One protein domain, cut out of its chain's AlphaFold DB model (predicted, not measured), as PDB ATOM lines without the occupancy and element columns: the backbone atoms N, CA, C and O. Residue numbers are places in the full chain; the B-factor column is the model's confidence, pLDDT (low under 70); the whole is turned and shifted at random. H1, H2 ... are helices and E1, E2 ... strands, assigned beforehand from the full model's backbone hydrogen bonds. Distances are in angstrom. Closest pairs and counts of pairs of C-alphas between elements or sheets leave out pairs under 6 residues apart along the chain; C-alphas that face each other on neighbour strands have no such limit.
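This is residues 21 to 185 of the 264 residues of an uncharacterized protein of Exidia glandulosa HHB12029 (UniProt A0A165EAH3). Amid little regular structure, loops surround a partial sandwich: the strongly twisted, mixed sheet E1-E2-E4-E8 is only partly face to face with the smaller sheet E3-E5-E7, which H1 grazes. The class is mostly strand, but only 52 of 165 printed residues are in named elements, in order E1 to E7, H1, E8. The whole is compact, radius of gyration of the C-alphas 14.3 A, spans 41 by 37 by 32 A.

E2, residues 52 to 58, and E4, residues 100 to 105, are antiparallel, with N 53 and O 103 within hydrogen-bond range at 2.9 A. H1, residues 145 to 153, with every O i to N i+4 pair within range, only grazes the smaller sheet; its closest C-alpha pair with E7, residues 134 to 137, is Ile 149 and Val 134, 6.4 A.

E1, residues 22 to 28, begins at C-alpha (118.992, 100.163, 119.172); E8, residues 176 to 182, ends at (130.193, 107.953, 125.388).

The printed part has no cut; the link E1 to E2 is long, and pLDDT is under 70 at, for instance, residues 29 to 38.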
ATOM      1  N   GLN A  21     116.564  96.159 120.620       94.19
ATOM      2  CA  GLN A  21     116.744  97.086 119.503       94.19
ATOM      3  C   GLN A  21     117.519  98.332 119.945       94.19
ATOM      4  O   GLN A  21     117.404  98.787 121.083       94.19
ATOM      5  N   TYR A  22     118.315  98.876 119.026       94.50
ATOM      6  CA  TYR A  22     118.992 100.163 119.172       94.50
ATOM      7  C   TYR A  22     118.293 101.162 118.253       94.50
ATOM      8  O   TYR A  22     118.296 100.991 117.034       94.50
ATOM      9  N   ILE A  23     117.668 102.176 118.842       95.19
ATOM     10  CA  ILE A  23     116.954 103.239 118.140       95.19
ATOM     11  C   ILE A  23     117.834 104.481 118.185       95.19
ATOM     12  O   ILE A  23     118.070 105.033 119.257       95.19
ATOM     13  N   THR A  24     118.319 104.919 117.029       94.44
ATOM     14  CA  THR A  24     119.201 106.084 116.940       94.44
ATOM     15  C   THR A  24     118.399 107.358 116.711       94.44
ATOM     16  O   THR A  24     117.602 107.440 115.777       94.44
ATOM     17  N   VAL A  25     118.654 108.369 117.536       92.62
ATOM     18  CA  VAL A  25     118.109 109.722 117.414       92.62
ATOM     19  C   VAL A  25     119.278 110.659 117.163       92.62
ATOM     20  O   VAL A  25     120.176 110.751 117.991       92.62
ATOM     21  N   SER A  26     119.289 111.348 116.030       90.19
ATOM     22  CA  SER A  26     120.260 112.419 115.803       90.19
ATOM     23  C   SER A  26     119.793 113.655 116.557       90.19
ATOM     24  O   SER A  26     118.613 114.001 116.482       90.19
ATOM     25  N   VAL A  27     120.709 114.280 117.288       88.88
ATOM     26  CA  VAL A  27     120.485 115.512 118.042       88.88
ATOM     27  C   VAL A  27     121.298 116.622 117.392       88.88
ATOM     28  O   VAL A  27     122.518 116.495 117.284       88.88
ATOM     29  N   GLY A  28     120.635 117.678 116.936       81.50
ATOM     30  CA  GLY A  28     121.253 118.714 116.114       81.50
ATOM     31  C   GLY A  28     121.472 118.280 114.660       81.50
ATOM     32  O   GLY A  28     120.855 117.336 114.158       81.50
ATOM     33  N   GLY A  29     122.363 118.984 113.957       65.44
ATOM     34  CA  GLY A  29     122.809 118.628 112.602       65.44
ATOM     35  C   GLY A  29     121.876 119.032 111.453       65.44
ATOM     36  O   GLY A  29     122.157 118.713 110.297       65.44
ATOM     37  N   GLY A  30     120.780 119.743 111.727       55.41
ATOM     38  CA  GLY A  30     119.948 120.347 110.689       55.41
ATOM     39  C   GLY A  30     120.605 121.617 110.154       55.41
ATOM     40  O   GLY A  30     120.638 122.629 110.845       55.41
ATOM     41  N   GLY A  31     121.122 121.595 108.924       45.97
ATOM     42  CA  GLY A  31     121.554 122.826 108.260       45.97
ATOM     43  C   GLY A  31     120.415 123.856 108.190       45.97
ATOM     44  O   GLY A  31     119.237 123.491 108.168       45.97
ATOM     45  N   ARG A  32     120.768 125.148 108.098       42.41
ATOM     46  CA  ARG A  32     119.854 126.319 108.080       42.41
ATOM     47  C   ARG A  32     118.747 126.272 107.008       42.41
ATOM     48  O   ARG A  32     117.839 127.095 107.033       42.41
ATOM     49  N   GLU A  33     118.814 125.324 106.075       42.34
ATOM     50  CA  GLU A  33     117.810 125.082 105.031       42.34
ATOM     51  C   GLU A  33     116.629 124.209 105.495       42.34
ATOM     52  O   GLU A  33     115.605 124.146 104.819       42.34
ATOM     53  N   SER A  34     116.718 123.587 106.675       43.22
ATOM     54  CA  SER A  34     115.597 122.881 107.308       43.22
ATOM     55  C   SER A  34     114.775 123.849 108.162       43.22
ATOM     56  O   SER A  34     114.717 123.743 109.386       43.22
ATOM     57  N   VAL A  35     114.141 124.828 107.514       35.06
ATOM     58  CA  VAL A  35     113.138 125.698 108.147       35.06
ATOM     59  C   VAL A  35     111.904 124.837 108.455       35.06
ATOM     60  O   VAL A  35     111.007 124.700 107.627       35.06
ATOM     61  N   GLY A  36     111.920 124.164 109.611       42.72
ATOM     62  CA  GLY A  36     110.909 123.162 109.974       42.72
ATOM     63  C   GLY A  36     111.319 122.154 111.055       42.72
ATOM     64  O   GLY A  36     111.014 120.975 110.926       42.72
ATOM     65  N   THR A  37     112.029 122.612 112.093       47.06
ATOM     66  CA  THR A  37     111.792 122.263 113.515       47.06
ATOM     67  C   THR A  37     111.619 120.784 113.903       47.06
ATOM     68  O   THR A  37     110.604 120.402 114.486       47.06
ATOM     69  N   ALA A  38     112.642 119.961 113.688       51.88
ATOM     70  CA  ALA A  38     112.877 118.805 114.552       51.88
ATOM     71  C   ALA A  38     114.381 118.707 114.826       51.88
ATOM     72  O   ALA A  38     115.128 118.081 114.081       51.88
ATOM     73  N   LEU A  39     114.823 119.400 115.881       77.00
ATOM     74  CA  LEU A  39     116.212 119.387 116.354       77.00
ATOM     75  C   LEU A  39     116.631 117.967 116.811       77.00
ATOM     76  O   LEU A  39     117.796 117.594 116.713       77.00
ATOM     77  N   PHE A  40     115.647 117.126 117.158       84.81
ATOM     78  CA  PHE A  40     115.760 115.669 117.206       84.81
ATOM     79  C   PHE A  40     115.233 115.027 115.912       84.81
ATOM     80  O   PHE A  40     114.065 115.221 115.575       84.81
ATOM     81  N   SER A  41     116.010 114.162 115.245       82.62
ATOM     82  CA  SER A  41     115.558 113.485 114.007       82.62
ATOM     83  C   SER A  41     114.327 112.590 114.195       82.62
ATOM     84  O   SER A  41     113.620 112.297 113.232       82.62
ATOM     85  N   HIS A  42     114.051 112.185 115.439       85.62
ATOM     86  CA  HIS A  42     112.845 111.473 115.846       85.62
ATOM     87  C   HIS A  42     112.315 112.047 117.166       85.62
ATOM     88  O   HIS A  42     112.673 111.588 118.249       85.62
ATOM     89  N   ALA A  43     111.427 113.037 117.082       91.62
ATOM     90  CA  ALA A  43     110.777 113.619 118.259       91.62
ATOM     91  C   ALA A  43     109.701 112.702 118.880       91.62
ATOM     92  O   ALA A  43     109.298 112.905 120.021       91.62
ATOM     93  N   VAL A  44     109.229 111.679 118.156       95.81
ATOM     94  CA  VAL A  44     108.270 110.681 118.656       95.81
ATOM     95  C   VAL A  44     108.825 109.283 118.435       95.81
ATOM     96  O   VAL A  44     109.012 108.853 117.299       95.81
ATOM     97  N   ILE A  45     109.062 108.560 119.526       96.81
ATOM     98  CA  ILE A  45     109.737 107.261 119.513       96.81
ATOM     99  C   ILE A  45     108.806 106.193 120.084       96.81
ATOM    100  O   ILE A  45     108.097 106.419 121.065       96.81
ATOM    101  N   ARG A  46     108.810 105.003 119.479       97.12
ATOM    102  CA  ARG A  46     108.153 103.797 120.001       97.12
ATOM    103  C   ARG A  46     109.234 102.767 120.306       97.12
ATOM    104  O   ARG A  46     109.997 102.419 119.413       97.12
ATOM    105  N   ALA A  47     109.299 102.312 121.550       96.88
ATOM    106  CA  ALA A  47     110.344 101.427 122.046       96.88
ATOM    107  C   ALA A  47     109.764 100.424 123.051       96.88
ATOM    108  O   ALA A  47     108.949 100.777 123.904       96.88
ATOM    109  N   ASN A  48     110.187  99.169 122.980       96.69
ATOM    110  CA  ASN A  48     109.793  98.142 123.935       96.69
ATOM    111  C   ASN A  48     110.679  98.192 125.186       96.69
ATOM    112  O   ASN A  48     111.771  98.758 125.190       96.69
ATOM    113  N   VAL A  49     110.226  97.552 126.266       96.12
ATOM    114  CA  VAL A  49     111.076  97.339 127.445       96.12
ATOM    115  C   VAL A  49     112.322  96.554 127.032       96.12
ATOM    116  O   VAL A  49     112.212  95.465 126.470       96.12
ATOM    117  N   GLY A  50     113.498  97.089 127.360       95.44
ATOM    118  CA  GLY A  50     114.792  96.505 127.012       95.44
ATOM    119  C   GLY A  50     115.476  97.142 125.802       95.44
ATOM    120  O   GLY A  50     116.684  96.948 125.667       95.44
ATOM    121  N   ASP A  51     114.759  97.913 124.980       97.50
ATOM    122  CA  ASP A  51     115.357  98.674 123.878       97.50
ATOM    123  C   ASP A  51     116.228  99.825 124.402       97.50
ATOM    124  O   ASP A  51     116.009 100.343 125.504       97.50
ATOM    125  N   ILE A  52     117.210 100.230 123.594       97.12
ATOM    126  CA  ILE A  52     118.011 101.433 123.830       97.12
ATOM    127  C   ILE A  52     117.602 102.520 122.857       97.12
ATOM    128  O   ILE A  52     117.614 102.307 121.645       97.12
ATOM    129  N   VAL A  53     117.358 103.712 123.386       97.56
ATOM    130  CA  VAL A  53     117.305 104.944 122.602       97.56
ATOM    131  C   VAL A  53     118.655 105.645 122.725       97.56
ATOM    132  O   VAL A  53     119.036 106.077 123.810       97.56
ATOM    133  N   SER A  54     119.397 105.703 121.621       95.88
ATOM    134  CA  SER A  54     120.739 106.279 121.534       95.88
ATOM    135  C   SER A  54     120.684 107.627 120.830       95.88
ATOM    136  O   SER A  54     120.461 107.696 119.621       95.88
ATOM    137  N   PHE A  55     120.935 108.690 121.577       94.50
ATOM    138  CA  PHE A  55     121.022 110.055 121.084       94.50
ATOM    139  C   PHE A  55     122.444 110.331 120.600       94.50
ATOM    140  O   PHE A  55     123.372 110.268 121.399       94.50
ATOM    141  N   VAL A  56     122.622 110.582 119.305       91.50
ATOM    142  CA  VAL A  56     123.911 110.890 118.671       91.50
ATOM    143  C   VAL A  56     123.975 112.389 118.426       91.50
ATOM    144  O   VAL A  56     123.166 112.928 117.673       91.50
ATOM    145  N   PHE A  57     124.932 113.059 119.059       88.94
ATOM    146  CA  PHE A  57     125.067 114.509 118.982       88.94
ATOM    147  C   PHE A  57     125.826 114.934 117.722       88.94
ATOM    148  O   PHE A  57     126.922 114.448 117.431       88.94
ATOM    149  N   HIS A  58     125.231 115.873 116.991       83.88
ATOM    150  CA  HIS A  58     125.762 116.504 115.789       83.88
ATOM    151  C   HIS A  58     125.774 118.027 115.987       83.88
ATOM    152  O   HIS A  58     124.909 118.723 115.450       83.88
ATOM    153  N   PRO A  59     126.720 118.555 116.778       72.56
ATOM    154  CA  PRO A  59     126.846 119.990 116.975       72.56
ATOM    155  C   PRO A  59     127.081 120.661 115.616       72.56
ATOM    156  O   PRO A  59     127.951 120.244 114.853       72.56
ATOM    157  N   THR A  60     126.281 121.675 115.292       62.69
ATOM    158  CA  THR A  60     126.338 122.417 114.013       62.69
ATOM    159  C   THR A  60     127.407 123.506 114.001       62.69
ATOM    160  O   THR A  60     127.358 124.419 113.183       62.69
ATOM    161  N   ALA A  61     128.343 123.458 114.943       54.75
ATOM    162  CA  ALA A  61     129.290 124.524 115.173       54.75
ATOM    163  C   ALA A  61     130.405 124.495 114.110       54.75
ATOM    164  O   ALA A  61     131.481 123.939 114.314       54.75
ATOM    165  N   ASP A  62     130.137 125.133 112.969       52.34
ATOM    166  CA  ASP A  62     131.171 125.659 112.066       52.34
ATOM    167  C   ASP A  62     131.989 126.781 112.753       52.34
ATOM    168  O   ASP A  62     133.021 127.219 112.243       52.34
ATOM    169  N   ASP A  63     131.512 127.251 113.910       51.47
ATOM    170  CA  ASP A  63     132.107 128.272 114.760       51.47
ATOM    171  C   ASP A  63     132.634 127.628 116.061       51.47
ATOM    172  O   ASP A  63     131.833 127.109 116.837       51.47
ATOM    173  N   PRO A  64     133.955 127.639 116.322       53.75
ATOM    174  CA  PRO A  64     134.544 127.051 117.529       53.75
ATOM    175  C   PRO A  64     134.076 127.708 118.837       53.75
ATOM    176  O   PRO A  64     134.250 127.102 119.895       53.75
ATOM    177  N   ASP A  65     133.495 128.909 118.762       50.41
ATOM    178  CA  ASP A  65     132.970 129.657 119.903       50.41
ATOM    179  C   ASP A  65     131.439 129.531 120.027       50.41
ATOM    180  O   ASP A  65     130.887 129.773 121.102       50.41
ATOM    181  N   SER A  66     130.742 129.099 118.966       50.62
ATOM    182  CA  SER A  66     129.306 128.828 119.033       50.62
ATOM    183  C   SER A  66     129.084 127.515 119.759       50.62
ATOM    184  O   SER A  66     129.493 126.430 119.328       50.62
ATOM    185  N   ILE A  67     128.383 127.616 120.879       51.78
ATOM    186  CA  ILE A  67     127.870 126.461 121.581       51.78
ATOM    187  C   ILE A  67     126.694 125.941 120.740       51.78
ATOM    188  O   ILE A  67     125.533 126.193 121.005       51.78
ATOM    189  N   GLY A  68     127.001 125.198 119.674       56.53
ATOM    190  CA  GLY A  68     126.055 124.311 118.985       56.53
ATOM    191  C   GLY A  68     125.750 123.093 119.856       56.53
ATOM    192  O   GLY A  68     125.798 121.953 119.396       56.53
ATOM    193  N   ASN A  69     125.585 123.322 121.154       77.25
ATOM    194  CA  ASN A  69     125.408 122.305 122.153       77.25
ATOM    195  C   ASN A  69     123.962 121.862 122.165       77.25
ATOM    196  O   ASN A  69     123.025 122.653 122.195       77.25
ATOM    197  N   HIS A  70     123.797 120.555 122.232       87.88
ATOM    198  CA  HIS A  70     122.515 119.977 122.551       87.88
ATOM    199  C   HIS A  70     122.642 119.135 123.810       87.88
ATOM    200  O   HIS A  70     123.734 118.751 124.240       87.88
ATOM    201  N   SER A  71     121.504 118.857 124.420       92.06
ATOM    202  CA  SER A  71     121.403 117.957 125.553       92.06
ATOM    203  C   SER A  71     120.090 117.197 125.492       92.06
ATOM    204  O   SER A  71     119.203 117.488 124.691       92.06
ATOM    205  N   VAL A  72     119.984 116.175 126.330       95.00
ATOM    206  CA  VAL A  72     118.775 115.378 126.480       95.00
ATOM    207  C   VAL A  72     118.462 115.321 127.961       95.00
ATOM    208  O   VAL A  72     119.093 114.579 128.712       95.00
ATOM    209  N   VAL A  73     117.495 116.125 128.385       95.94
ATOM    210  CA  VAL A  73     117.042 116.217 129.774       95.94
ATOM    211  C   VAL A  73     115.630 115.673 129.865       95.94
ATOM    212  O   VAL A  73     114.783 116.002 129.038       95.94
ATOM    213  N   GLN A  74     115.362 114.835 130.863       97.56
ATOM    214  CA  GLN A  74     114.017 114.340 131.111       97.56
ATOM    215  C   GLN A  74     113.125 115.460 131.639       97.56
ATOM    216  O   GLN A  74     113.481 116.155 132.591       97.56
ATOM    217  N   THR A  75     111.936 115.582 131.064       97.56
ATOM    218  CA  THR A  75     110.937 116.589 131.430       97.56
ATOM    219  C   THR A  75     109.567 115.931 131.615       97.56
ATOM    220  O   THR A  75     109.468 114.728 131.883       97.56
ATOM    221  N   SER A  76     108.487 116.705 131.522       97.81
ATOM    222  CA  SER A  76     107.115 116.204 131.612       97.81
ATOM    223  C   SER A  76     106.230 116.801 130.521       97.81
ATOM    224  O   SER A  76     106.547 117.839 129.946       97.81
ATOM    225  N   ALA A  77     105.075 116.180 130.277       97.38
ATOM    226  CA  ALA A  77     104.079 116.696 129.336       97.38
ATOM    227  C   ALA A  77     103.545 118.094 129.705       97.38
ATOM    228  O   ALA A  77     103.087 118.831 128.829       97.38
ATOM    229  N   ASP A  78     103.535 118.423 131.000       97.38
ATOM    230  CA  ASP A  78     102.955 119.661 131.531       97.38
ATOM    231  C   ASP A  78     103.992 120.767 131.718       97.38
ATOM    232  O   ASP A  78     103.651 121.942 131.614       97.38
ATOM    233  N   ALA A  79     105.255 120.395 131.920       97.31
ATOM    234  CA  ALA A  79     106.392 121.301 131.989       97.31
ATOM    235  C   ALA A  79     107.510 120.792 131.060       97.31
ATOM    236  O   ALA A  79     108.478 120.190 131.534       97.31
ATOM    237  N   PRO A  80     107.370 120.971 129.730       96.88
ATOM    238  CA  PRO A  80     108.318 120.429 128.756       96.88
ATOM    239  C   PRO A  80     109.690 121.108 128.788       96.88
ATOM    240  O   PRO A  80     110.658 120.467 128.400       96.88
ATOM    241  N   CYS A  81     109.783 122.347 129.286       96.19
ATOM    242  CA  CYS A  81     111.039 123.086 129.470       96.19
ATOM    243  C   CYS A  81     111.420 123.218 130.946       96.19
ATOM    244  O   CYS A  81     111.796 124.285 131.424       96.19
ATOM    245  N   SER A  82     111.238 122.148 131.718       95.81
ATOM    246  CA  SER A  82     111.718 122.078 133.096       95.81
ATOM    247  C   SER A  82     112.220 120.680 133.403       95.81
ATOM    248  O   SER A  82     111.551 119.693 133.082       95.81
ATOM    249  N   ALA A  83     113.391 120.597 134.033       95.44
ATOM    250  CA  ALA A  83     113.966 119.318 134.419       95.44
ATOM    251  C   ALA A  83     113.030 118.582 135.384       95.44
ATOM    252  O   ALA A  83     112.541 119.143 136.369       95.44
ATOM    253  N   LEU A  84     112.786 117.303 135.110       95.62
ATOM    254  CA  LEU A  84     112.001 116.458 135.991       95.62
ATOM    255  C   LEU A  84     112.829 116.125 137.245       95.62
ATOM    256  O   LEU A  84     113.958 115.641 137.114       95.62
ATOM    257  N   PRO A  85     112.295 116.319 138.465       92.06
ATOM    258  CA  PRO A  85     112.973 115.877 139.677       92.06
ATOM    259  C   PRO A  85     113.257 114.372 139.633       92.06
ATOM    260  O   PRO A  85     112.349 113.575 139.396       92.06
ATOM    261  N   ASN A  86     114.506 113.982 139.904       90.00
ATOM    262  CA  ASN A  86     114.991 112.602 139.752       90.00
ATOM    263  C   ASN A  86     114.824 112.046 138.326       90.00
ATOM    264  O   ASN A  86     114.536 110.860 138.162       90.00
ATOM    265  N   GLY A  87     114.920 112.909 137.314       94.94
ATOM    266  CA  GLY A  87     115.000 112.515 135.915       94.94
ATOM    267  C   GLY A  87     116.427 112.178 135.479       94.94
ATOM    268  O   GLY A  87     117.366 112.167 136.281       94.94
ATOM    269  N   PHE A  88     116.598 111.943 134.180       96.12
ATOM    270  CA  PHE A  88     117.920 111.863 133.562       96.12
ATOM    271  C   PHE A  88     118.335 113.180 132.897       96.12
ATOM    272  O   PHE A  88     117.488 113.985 132.509       96.12
ATOM    273  N   ALA A  89     119.638 113.357 132.708       95.56
ATOM    274  CA  ALA A  89     120.206 114.382 131.849       95.56
ATOM    275  C   ALA A  89     121.483 113.845 131.195       95.56
ATOM    276  O   ALA A  89     122.285 113.168 131.842       95.56
ATOM    277  N   SER A  90     121.686 114.146 129.916       93.50
ATOM    278  CA  SER A  90     123.033 114.135 129.345       93.50
ATOM    279  C   SER A  90     123.846 115.292 129.939       93.50
ATOM    280  O   SER A  90     123.256 116.215 130.512       93.50
ATOM    281  N   PRO A  91     125.177 115.319 129.750       89.00
ATOM    282  CA  PRO A  91     125.916 116.561 129.904       89.00
ATOM    283  C   PRO A  91     125.242 117.687 129.109       89.00
ATOM    284  O   PRO A  91     124.716 117.465 128.010       89.00
ATOM    285  N   LEU A  92     125.211 118.878 129.694       84.12
ATOM    286  CA  LEU A  92     124.885 120.104 128.982       84.12
ATOM    287  C   LEU A  92     126.120 120.489 128.174       84.12
ATOM    288  O   LEU A  92     127.241 120.292 128.635       84.12
ATOM    289  N   GLY A  93     125.952 121.056 126.982       71.75
ATOM    290  CA  GLY A  93     127.137 121.513 126.258       71.75
ATOM    291  C   GLY A  93     127.797 120.488 125.340       71.75
ATOM    292  O   GLY A  93     128.920 120.751 124.929       71.75
ATOM    293  N   VAL A  94     127.176 119.339 125.022       75.19
ATOM    294  CA  VAL A  94     127.839 118.314 124.191       75.19
ATOM    295  C   VAL A  94     128.151 118.888 122.806       75.19
ATOM    296  O   VAL A  94     127.264 119.050 121.972       75.19
ATOM    297  N   ASN A  95     129.429 119.188 122.581       74.25
ATOM    298  CA  ASN A  95     129.965 119.835 121.381       74.25
ATOM    299  C   ASN A  95     130.938 118.931 120.605       74.25
ATOM    300  O   ASN A  95     131.546 119.354 119.624       74.25
ATOM    301  N   ILE A  96     131.071 117.668 121.017       78.44
ATOM    302  CA  ILE A  96     131.897 116.677 120.335       78.44
ATOM    303  C   ILE A  96     131.002 115.842 119.416       78.44
ATOM    304  O   ILE A  96     130.186 115.035 119.875       78.44
ATOM    305  N   ALA A  97     131.169 116.026 118.106       82.69
ATOM    306  CA  ALA A  97     130.391 115.324 117.093       82.69
ATOM    307  C   ALA A  97     130.563 113.802 117.174       82.69
ATOM    308  O   ALA A  97     131.682 113.286 117.181       82.69
ATOM    309  N   GLY A  98     129.441 113.082 117.194       83.31
ATOM    310  CA  GLY A  98     129.397 111.625 117.334       83.31
ATOM    311  C   GLY A  98     129.302 111.131 118.777       83.31
ATOM    312  O   GLY A  98     129.198 109.920 118.979       83.31
ATOM    313  N   SER A  99     129.300 112.029 119.769       89.44
ATOM    314  CA  SER A  99     129.066 111.641 121.159       89.44
ATOM    315  C   SER A  99     127.682 111.025 121.288       89.44
ATOM    316  O   SER A  99     126.755 111.399 120.566       89.44
ATOM    317  N   THR A 100     127.536 110.067 122.198       92.38
ATOM    318  CA  THR A 100     126.290 109.316 122.367       92.38
ATOM    319  C   THR A 100     125.794 109.351 123.800       92.38
ATOM    320  O   THR A 100     126.559 109.145 124.738       92.38
ATOM    321  N   PHE A 101     124.492 109.561 123.968       94.56
ATOM    322  CA  PHE A 101     123.785 109.393 125.232       94.56
ATOM    323  C   PHE A 101     122.727 108.304 125.072       94.56
ATOM    324  O   PHE A 101     121.869 108.392 124.198       94.56
ATOM    325  N   ALA A 102     122.807 107.252 125.881       96.25
ATOM    326  CA  ALA A 102     121.991 106.054 125.728       96.25
ATOM    327  C   ALA A 102     121.012 105.890 126.892       96.25
ATOM    328  O   ALA A 102     121.408 105.871 128.061       96.25
ATOM    329  N   LEU A 103     119.733 105.710 126.561       97.38
ATOM    330  CA  LEU A 103     118.663 105.420 127.507       97.38
ATOM    331  C   LEU A 103     118.152 103.993 127.324       97.38
ATOM    332  O   LEU A 103     117.693 103.631 126.244       97.38
ATOM    333  N   LEU A 104     118.153 103.208 128.399       96.81
ATOM    334  CA  LEU A 104     117.492 101.906 128.454       96.81
ATOM    335  C   LEU A 104     116.024 102.088 128.851       96.81
ATOM    336  O   LEU A 104     115.728 102.556 129.955       96.81
ATOM    337  N   VAL A 105     115.102 101.638 128.001       97.56
ATOM    338  CA  VAL A 105     113.663 101.668 128.295       97.56
ATOM    339  C   VAL A 105     113.321 100.600 129.334       97.56
ATOM    340  O   VAL A 105     113.540  99.402 129.128       97.56
ATOM    341  N   LYS A 106     112.775 101.031 130.475       96.81
ATOM    342  CA  LYS A 106     112.418 100.173 131.619       96.81
ATOM    343  C   LYS A 106     110.930  99.876 131.692       96.81
ATOM    344  O   LYS A 106     110.569  98.801 132.163       96.81
ATOM    345  N   ASP A 107     110.104 100.804 131.226       96.62
ATOM    346  CA  ASP A 107     108.656 100.667 131.203       96.62
ATOM    347  C   ASP A 107     108.089 101.328 129.940       96.62
ATOM    348  O   ASP A 107     108.130 102.546 129.791       96.62
ATOM    349  N   ALA A 108     107.564 100.518 129.019       96.88
ATOM    350  CA  ALA A 108     106.990 101.010 127.768       96.88
ATOM    351  C   ALA A 108     105.573 101.593 127.928       96.88
ATOM    352  O   ALA A 108     105.033 102.151 126.977       96.88
ATOM    353  N   SER A 109     104.961 101.455 129.110       97.38
ATOM    354  CA  SER A 109     103.648 102.030 129.422       97.38
ATOM    355  C   SER A 109     103.726 103.454 129.977       97.38
ATOM    356  O   SER A 109     102.698 104.124 130.068       97.38
ATOM    357  N   ILE A 110     104.929 103.926 130.322       97.69
ATOM    358  CA  ILE A 110     105.163 105.267 130.854       97.69
ATOM    359  C   ILE A 110     105.818 106.133 129.770       97.69
ATOM    360  O   ILE A 110     106.956 105.853 129.385       97.69
ATOM    361  N   PRO A 111     105.146 107.197 129.291       98.25
ATOM    362  CA  PRO A 111     105.753 108.143 128.368       98.25
ATOM    363  C   PRO A 111     106.978 108.829 128.982       98.25
ATOM    364  O   PRO A 111     106.928 109.317 130.114       98.25
ATOM    365  N   VAL A 112     108.062 108.913 128.217       98.56
ATOM    366  CA  VAL A 112     109.296 109.596 128.618       98.56
ATOM    367  C   VAL A 112     109.437 110.856 127.784       98.56
ATOM    368  O   VAL A 112     109.817 110.781 126.619       98.56
ATOM    369  N   TYR A 113     109.113 112.002 128.373       98.44
ATOM    370  CA  TYR A 113     109.301 113.310 127.747       98.44
ATOM    371  C   TYR A 113     110.734 113.781 127.951       98.44
ATOM    372  O   TYR A 113     111.309 113.587 129.025       98.44
ATOM    373  N   PHE A 114     111.305 114.386 126.921       98.00
ATOM    374  CA  PHE A 114     112.649 114.932 126.969       98.00
ATOM    375  C   PHE A 114     112.735 116.228 126.169       98.00
ATOM    376  O   PHE A 114     111.932 116.473 125.267       98.00
ATOM    377  N   ALA A 115     113.714 117.051 126.513       96.00
ATOM    378  CA  ALA A 115     113.985 118.316 125.853       96.00
ATOM    379  C   ALA A 115     115.484 118.608 125.835       96.00
ATOM    380  O   ALA A 115     116.250 118.010 126.599       96.00
ATOM    381  N   CYS A 116     115.884 119.547 124.987       93.50
ATOM    382  CA  CYS A 116     117.214 120.133 125.043       93.50
ATOM    383  C   CYS A 116     117.229 121.324 125.997       93.50
ATOM    384  O   CYS A 116     116.402 122.229 125.909       93.50
ATOM    385  N   ALA A 117     118.182 121.295 126.918       91.94
ATOM    386  CA  ALA A 117     118.399 122.308 127.942       91.94
ATOM    387  C   ALA A 117     119.567 123.245 127.610       91.94
ATOM    388  O   ALA A 117     120.048 123.960 128.485       91.94
ATOM    389  N   ALA A 118     120.095 123.178 126.387       86.31
ATOM    390  CA  ALA A 118     121.140 124.092 125.961       86.31
ATOM    391  C   ALA A 118     120.548 125.485 125.680       86.31
ATOM    392  O   ALA A 118     119.469 125.557 125.081       86.31
ATOM    393  N   PRO A 119     121.225 126.563 126.110       81.06
ATOM    394  CA  PRO A 119     120.810 127.928 125.812       81.06
ATOM    395  C   PRO A 119     120.921 128.212 124.307       81.06
ATOM    396  O   PRO A 119     121.751 127.619 123.617       81.06
ATOM    397  N   LEU A 120     120.092 129.124 123.806       73.88
ATOM    398  CA  LEU A 120     120.225 129.698 122.469       73.88
ATOM    399  C   LEU A 120     121.325 130.772 122.513       73.88
ATOM    400  O   LEU A 120     121.062 131.918 122.868       73.88
ATOM    401  N   ASP A 121     122.557 130.405 122.153       68.25
ATOM    402  CA  ASP A 121     123.720 131.310 122.134       68.25
ATOM    403  C   ASP A 121     123.965 132.027 123.494       68.25
ATOM    404  O   ASP A 121     123.637 131.502 124.560       68.25
ATOM    405  N   ASP A 122     124.574 133.223 123.479       60.19
ATOM    406  CA  ASP A 122     124.843 134.074 124.656       60.19
ATOM    407  C   ASP A 122     123.565 134.606 125.354       60.19
ATOM    408  O   ASP A 122     123.656 135.392 126.306       60.19
ATOM    409  N   ASP A 123     122.370 134.228 124.882       60.50
ATOM    410  CA  ASP A 123     121.093 134.674 125.430       60.50
ATOM    411  C   ASP A 123     120.593 133.709 126.515       60.50
ATOM    412  O   ASP A 123     120.015 132.655 126.259       60.50
ATOM    413  N   VAL A 124     120.806 134.100 127.770       62.06
ATOM    414  CA  VAL A 124     120.371 133.348 128.959       62.06
ATOM    415  C   VAL A 124     118.848 133.289 129.131       62.06
ATOM    416  O   VAL A 124     118.368 132.556 129.998       62.06
ATOM    417  N   ASP A 125     118.090 134.057 128.341       65.00
ATOM    418  CA  ASP A 125     116.635 134.150 128.451       65.00
ATOM    419  C   ASP A 125     115.895 133.205 127.484       65.00
ATOM    420  O   ASP A 125     114.659 133.216 127.442       65.00
ATOM    421  N   SER A 126     116.601 132.356 126.725       67.88
ATOM    422  CA  SER A 126     115.962 131.341 125.880       67.88
ATOM    423  C   SER A 126     116.818 130.086 125.681       67.88
ATOM    424  O   SER A 126     118.023 130.171 125.471       67.88
ATOM    425  N   ASP A 127     116.183 128.910 125.706       82.31
ATOM    426  CA  ASP A 127     116.842 127.620 125.497       82.31
ATOM    427  C   ASP A 127     116.296 126.944 124.227       82.31
ATOM    428  O   ASP A 127     115.208 127.257 123.723       82.31
ATOM    429  N   HIS A 128     117.014 125.944 123.715       88.75
ATOM    430  CA  HIS A 128     116.566 125.145 122.573       88.75
ATOM    431  C   HIS A 128     115.200 124.475 122.810       88.75
ATOM    432  O   HIS A 128     114.451 124.227 121.859       88.75
ATOM    433  N   CYS A 129     114.814 124.238 124.068       93.25
ATOM    434  CA  CYS A 129     113.477 123.757 124.400       93.25
ATOM    435  C   CYS A 129     112.367 124.702 123.914       93.25
ATOM    436  O   CYS A 129     111.420 124.247 123.270       93.25
ATOM    437  N   GLN A 130     112.473 126.010 124.174       91.75
ATOM    438  CA  GLN A 130     111.470 127.002 123.767       91.75
ATOM    439  C   GLN A 130     111.465 127.200 122.242       91.75
ATOM    440  O   GLN A 130     110.434 127.557 121.672       91.75
ATOM    441  N   ALA A 131     112.569 126.867 121.562       87.69
ATOM    442  CA  ALA A 131     112.625 126.745 120.101       87.69
ATOM    443  C   ALA A 131     111.957 125.463 119.554       87.69
ATOM    444  O   ALA A 131     111.888 125.268 118.339       87.69
ATOM    445  N   GLY A 132     111.434 124.597 120.426       89.94
ATOM    446  CA  GLY A 132     110.725 123.376 120.058       89.94
ATOM    447  C   GLY A 132     111.589 122.114 120.048       89.94
ATOM    448  O   GLY A 132     111.142 121.098 119.512       89.94
ATOM    449  N   GLU A 133     112.791 122.128 120.636       92.06
ATOM    450  CA  GLU A 133     113.610 120.920 120.822       92.06
ATOM    451  C   GLU A 133     113.062 120.042 121.950       92.06
ATOM    452  O   GLU A 133     113.599 119.966 123.056       92.06
ATOM    453  N   VAL A 134     111.956 119.370 121.652       95.50
ATOM    454  CA  VAL A 134     111.265 118.466 122.567       95.50
ATOM    455  C   VAL A 134     110.939 117.154 121.877       95.50
ATOM    456  O   VAL A 134     110.736 117.092 120.664       95.50
ATOM    457  N   GLY A 135     110.855 116.089 122.662       96.69
ATOM    458  CA  GLY A 135     110.469 114.783 122.169       96.69
ATOM    459  C   GLY A 135     109.874 113.892 123.245       96.69
ATOM    460  O   GLY A 135     109.783 114.243 124.425       96.69
ATOM    461  N   VAL A 136     109.409 112.725 122.811       98.12
ATOM    462  CA  VAL A 136     108.783 111.736 123.679       98.12
ATOM    463  C   VAL A 136     109.046 110.308 123.206       98.12
ATOM    464  O   VAL A 136     108.948 109.988 122.020       98.12
ATOM    465  N   ILE A 137     109.339 109.420 124.155       98.38
ATOM    466  CA  ILE A 137     109.368 107.967 123.961       98.38
ATOM    467  C   ILE A 137     108.069 107.387 124.513       98.38
ATOM    468  O   ILE A 137     107.653 107.729 125.617       98.38
ATOM    469  N   ASN A 138     107.444 106.488 123.755       98.19
ATOM    470  CA  ASN A 138     106.206 105.793 124.101       98.19
ATOM    471  C   ASN A 138     105.061 106.718 124.544       98.19
ATOM    472  O   ASN A 138     104.473 106.496 125.602       98.19
ATOM    473  N   PRO A 139     104.699 107.745 123.754       98.06
ATOM    474  CA  PRO A 139     103.576 108.594 124.124       98.06
ATOM    475  C   PRO A 139     102.229 107.847 124.067       98.06
ATOM    476  O   PRO A 139     102.148 106.750 123.507       98.06
ATOM    477  N   PRO A 140     101.130 108.438 124.563       97.12
ATOM    478  CA  PRO A 140      99.778 107.940 124.300       97.12
ATOM    479  C   PRO A 140      99.490 107.713 122.801       97.12
ATOM    480  O   PRO A 140     100.219 108.179 121.921       97.12
ATOM    481  N   ALA A 141      98.451 106.938 122.488       95.88
ATOM    482  CA  ALA A 141      98.114 106.595 121.101       95.88
ATOM    483  C   ALA A 141      97.630 107.808 120.285       95.88
ATOM    484  O   ALA A 141      97.848 107.858 119.080       95.88
ATOM    485  N   ASP A 142      97.008 108.773 120.953       95.56
ATOM    486  CA  ASP A 142      96.445 110.023 120.435       95.56
ATOM    487  C   ASP A 142      97.394 111.224 120.601       95.56
ATOM    488  O   ASP A 142      96.974 112.377 120.538       95.56
ATOM    489  N   PHE A 143      98.678 110.967 120.858       95.69
ATOM    490  CA  PHE A 143      99.650 112.027 121.083       95.69
ATOM    491  C   PHE A 143     100.029 112.763 119.796       95.69
ATOM    492  O   PHE A 143     100.487 112.157 118.829       95.69
ATOM    493  N   GLU A 144      99.967 114.090 119.866       95.31
ATOM    494  CA  GLU A 144     100.357 115.010 118.800       95.31
ATOM    495  C   GLU A 144     101.584 115.826 119.222       95.31
ATOM    496  O   GLU A 144     101.522 116.634 120.156       95.31
ATOM    497  N   ILE A 145     102.700 115.670 118.503       94.12
ATOM    498  CA  ILE A 145     103.965 116.349 118.833       94.12
ATOM    499  C   ILE A 145     103.835 117.880 118.839       94.12
ATOM    500  O   ILE A 145     104.411 118.547 119.696       94.12
ATOM    501  N   ASN A 146     102.994 118.439 117.965       93.94
ATOM    502  CA  ASN A 146     102.749 119.880 117.880       93.94
ATOM    503  C   ASN A 146     102.171 120.464 119.178       93.94
ATOM    504  O   ASN A 146     102.400 121.636 119.475       93.94
ATOM    505  N   SER A 147     101.448 119.664 119.972       95.62
ATOM    506  CA  SER A 147     100.954 120.094 121.283       95.62
ATOM    507  C   SER A 147     102.100 120.271 122.282       95.62
ATOM    508  O   SER A 147     102.135 121.272 122.997       95.62
ATOM    509  N   LEU A 148     103.064 119.344 122.294       96.00
ATOM    510  CA  LEU A 148     104.250 119.434 123.147       96.00
ATOM    511  C   LEU A 148     105.144 120.609 122.731       96.00
ATOM    512  O   LEU A 148     105.545 121.385 123.591       96.00
ATOM    513  N   ILE A 149     105.375 120.785 121.425       94.56
ATOM    514  CA  ILE A 149     106.132 121.922 120.872       94.56
ATOM    515  C   ILE A 149     105.466 123.249 121.255       94.56
ATOM    516  O   ILE A 149     106.130 124.157 121.745       94.56
ATOM    517  N   SER A 150     104.142 123.352 121.102       95.31
ATOM    518  CA  SER A 150     103.405 124.573 121.452       95.31
ATOM    519  C   SER A 150     103.517 124.895 122.946       95.31
ATOM    520  O   SER A 150     103.749 126.045 123.314       95.31
ATOM    521  N   LYS A 151     103.415 123.882 123.822       96.69
ATOM    522  CA  LYS A 151     103.642 124.053 125.266       96.69
ATOM    523  C   LYS A 151     105.078 124.486 125.574       96.69
ATOM    524  O   LYS A 151     105.267 125.335 126.437       96.69
ATOM    525  N   ALA A 152     106.065 123.927 124.877       94.75
ATOM    526  CA  ALA A 152     107.473 124.275 125.041       94.75
ATOM    527  C   ALA A 152     107.746 125.735 124.659       94.75
ATOM    528  O   ALA A 152     108.309 126.476 125.456       94.75
ATOM    529  N   SER A 153     107.228 126.189 123.513       92.62
ATOM    530  CA  SER A 153     107.367 127.587 123.071       92.62
ATOM    531  C   SER A 153     106.700 128.616 123.992       92.62
ATOM    532  O   SER A 153     107.053 129.789 123.966       92.62
ATOM    533  N   ALA A 154     105.727 128.187 124.801       95.12
ATOM    534  CA  ALA A 154     105.024 129.040 125.756       95.12
ATOM    535  C   ALA A 154     105.607 128.964 127.179       95.12
ATOM    536  O   ALA A 154     105.121 129.659 128.074       95.12
ATOM    537  N   ALA A 155     106.595 128.097 127.418       94.12
ATOM    538  CA  ALA A 155     107.204 127.926 128.728       94.12
ATOM    539  C   ALA A 155     108.143 129.094 129.063       94.12
ATOM    540  O   ALA A 155     108.755 129.699 128.187       94.12
ATOM    541  N   SER A 156     108.288 129.391 130.354       89.88
ATOM    542  CA  SER A 156     109.293 130.344 130.832       89.88
ATOM    543  C   SER A 156     110.708 129.775 130.700       89.88
ATOM    544  O   SER A 156     110.912 128.567 130.834       89.88
ATOM    545  N   ALA A 157     111.688 130.653 130.500       85.50
ATOM    546  CA  ALA A 157     113.107 130.309 130.550       85.50
ATOM    547  C   ALA A 157     113.571 129.884 131.957       85.50
ATOM    548  O   ALA A 157     112.875 130.100 132.954       85.50
ATOM    549  N   GLY A 158     114.754 129.266 132.035       85.19
ATOM    550  CA  GLY A 158     115.432 128.960 133.301       85.19
ATOM    551  C   GLY A 158     114.968 127.687 134.021       85.19
ATOM    552  O   GLY A 158     115.463 127.379 135.112       85.19
ATOM    553  N   GLY A 159     114.068 126.902 133.418       90.44
ATOM    554  CA  GLY A 159     113.581 125.635 133.982       90.44
ATOM    555  C   GLY A 159     114.640 124.526 134.094       90.44
ATOM    556  O   GLY A 159     114.363 123.467 134.663       90.44
ATOM    557  N   PHE A 160     115.856 124.770 133.597       91.62
ATOM    558  CA  PHE A 160     116.998 123.854 133.659       91.62
ATOM    559  C   PHE A 160     118.136 124.321 134.581       91.62
ATOM    560  O   PHE A 160     119.161 123.652 134.660       91.62
ATOM    561  N   SER A 161     117.958 125.411 135.336       87.12
ATOM    562  CA  SER A 161     118.991 125.999 136.218       87.12
ATOM    563  C   SER A 161     119.575 125.062 137.294       87.12
ATOM    564  O   SER A 161     120.610 125.372 137.878       87.12
ATOM    565  N   GLY A 162     118.941 123.916 137.558       84.94
ATOM    566  CA  GLY A 162     119.424 122.881 138.480       84.94
ATOM    567  C   GLY A 162     120.036 121.647 137.811       84.94
ATOM    568  O   GLY A 162     120.307 120.679 138.512       84.94
ATOM    569  N   VAL A 163     120.206 121.633 136.487       88.31
ATOM    570  CA  VAL A 163     120.832 120.513 135.772       88.31
ATOM    571  C   VAL A 163     122.354 120.719 135.760       88.31
ATOM    572  O   VAL A 163     122.820 121.713 135.204       88.31
ATOM    573  N   PRO A 164     123.156 119.815 136.352       84.44
ATOM    574  CA  PRO A 164     124.607 119.900 136.301       84.44
ATOM    575  C   PRO A 164     125.117 119.846 134.867       84.44
ATOM    576  O   PRO A 164     124.631 119.053 134.059       84.44
ATOM    577  N   ALA A 165     126.159 120.622 134.577       83.88
ATOM    578  CA  ALA A 165     126.772 120.650 133.252       83.88
ATOM    579  C   ALA A 165     127.279 119.269 132.795       83.88
ATOM    580  O   ALA A 165     127.252 118.967 131.611       83.88
ATOM    581  N   ASP A 166     127.684 118.400 133.721       82.56
ATOM    582  CA  ASP A 166     128.164 117.046 133.427       82.56
ATOM    583  C   ASP A 166     127.056 115.967 133.453       82.56
ATOM    584  O   ASP A 166     127.335 114.784 133.242       82.56
ATOM    585  N   GLY A 167     125.804 116.344 133.743       79.69
ATOM    586  CA  GLY A 167     124.657 115.434 133.856       79.69
ATOM    587  C   GLY A 167     124.747 114.405 134.996       79.69
ATOM    588  O   GLY A 167     123.928 113.487 135.070       79.69
ATOM    589  N   THR A 168     125.731 114.498 135.899       76.62
ATOM    590  CA  THR A 168     126.072 113.395 136.819       76.62
ATOM    591  C   THR A 168     125.020 113.097 137.884       76.62
ATOM    592  O   THR A 168     124.896 111.935 138.284       76.62
ATOM    593  N   GLU A 169     124.249 114.096 138.315       70.81
ATOM    594  CA  GLU A 169     123.199 113.939 139.335       70.81
ATOM    595  C   GLU A 169     121.916 113.291 138.782       70.81
ATOM    596  O   GLU A 169     121.093 112.782 139.543       70.81
ATOM    597  N   PHE A 170     121.770 113.226 137.457       77.88
ATOM    598  CA  PHE A 170     120.548 112.809 136.774       77.88
ATOM    599  C   PHE A 170     120.795 111.523 135.972       77.88
ATOM    600  O   PHE A 170     120.911 111.522 134.747       77.88
ATOM    601  N   ARG A 171     120.902 110.387 136.677       81.38
ATOM    602  CA  ARG A 171     121.162 109.062 136.060       81.38
ATOM    603  C   ARG A 171     119.980 108.098 136.092       81.38
ATOM    604  O   ARG A 171     119.957 107.118 135.346       81.38
ATOM    605  N   SER A 172     119.008 108.357 136.956       84.12
ATOM    606  CA  SER A 172     117.784 107.569 137.065       84.12
ATOM    607  C   SER A 172     116.657 108.382 136.464       84.12
ATOM    608  O   SER A 172     116.531 109.537 136.821       84.12
ATOM    609  N   GLY A 173     115.847 107.803 135.586       90.25
ATOM    610  CA  GLY A 173     114.679 108.478 135.042       90.25
ATOM    611  C   GLY A 173     113.395 107.705 135.285       90.25
ATOM    612  O   GLY A 173     113.396 106.536 135.684       90.25
ATOM    613  N   ILE A 174     112.275 108.368 135.023       95.31
ATOM    614  CA  ILE A 174     110.961 107.724 135.009       95.31
ATOM    615  C   ILE A 174     110.766 107.065 133.636       95.31
ATOM    616  O   ILE A 174     110.944 107.715 132.612       95.31
ATOM    617  N   GLY A 175     110.440 105.770 133.592       96.50
ATOM    618  CA  GLY A 175     110.215 105.013 132.346       96.50
ATOM    619  C   GLY A 175     111.484 104.591 131.583       96.50
ATOM    620  O   GLY A 175     111.491 103.537 130.946       96.50
ATOM    621  N   ALA A 176     112.589 105.329 131.719       96.94
ATOM    622  CA  ALA A 176     113.903 104.976 131.176       96.94
ATOM    623  C   ALA A 176     115.037 105.337 132.148       96.94
ATOM    624  O   ALA A 176     114.879 106.209 132.996       96.94
ATOM    625  N   ILE A 177     116.183 104.669 132.025       96.00
ATOM    626  CA  ILE A 177     117.392 104.959 132.816       96.00
ATOM    627  C   ILE A 177     118.590 105.179 131.900       96.00
ATOM    628  O   ILE A 177     118.632 104.622 130.803       96.00
ATOM    629  N   VAL A 178     119.578 105.943 132.362       95.62
ATOM    630  CA  VAL A 178     120.821 106.147 131.609       95.62
ATOM    631  C   VAL A 178     121.616 104.844 131.587       95.62
ATOM    632  O   VAL A 178     121.984 104.315 132.636       95.62
ATOM    633  N   GLU A 179     121.881 104.320 130.393       93.50
ATOM    634  CA  GLU A 179     122.790 103.187 130.195       93.50
ATOM    635  C   GLU A 179     124.242 103.672 130.121       93.50
ATOM    636  O   GLU A 179     125.132 103.047 130.700       93.50
ATOM    637  N   GLY A 180     124.477 104.817 129.473       90.75
ATOM    638  CA  GLY A 180     125.801 105.416 129.373       90.75
ATOM    639  C   GLY A 180     125.833 106.726 128.592       90.75
ATOM    640  O   GLY A 180     124.902 107.064 127.860       90.75
ATOM    641  N   PHE A 181     126.941 107.442 128.758       89.31
ATOM    642  CA  PHE A 181     127.362 108.539 127.897       89.31
ATOM    643  C   PHE A 181     128.751 108.188 127.364       89.31
ATOM    644  O   PHE A 181     129.620 107.797 128.148       89.31
ATOM    645  N   TYR A 182     128.937 108.276 126.051       89.00
ATOM    646  CA  TYR A 182     130.193 107.953 125.388       89.00
ATOM    647  C   TYR A 182     130.594 109.132 124.510       89.00
ATOM    648  O   TYR A 182     129.965 109.384 123.481       89.00
ATOM    649  N   GLU A 183     131.633 109.848 124.924       82.75
ATOM    650  CA  GLU A 183     132.244 110.885 124.098       82.75
ATOM    651  C   GLU A 183     132.987 110.222 122.941       82.75
ATOM    652  O   GLU A 183     133.801 109.314 123.135       82.75
ATOM    653  N   SER A 184     132.702 110.661 121.720       75.56
ATOM    654  CA  SER A 184     133.486 110.268 120.556       75.56
ATOM    655  C   SER A 184     134.817 111.002 120.618       75.56
ATOM    656  O   SER A 184     134.929 112.119 120.139       75.56
ATOM    657  N   ASN A 185     135.849 110.404 121.208       65.25
ATOM    658  CA  ASN A 185     137.177 111.012 121.173       65.25
ATOM    659  C   ASN A 185     137.638 111.105 119.702       65.25
ATOM    660  O   ASN A 185     137.914 110.065 119.098       65.25
TER     661      ASN A 185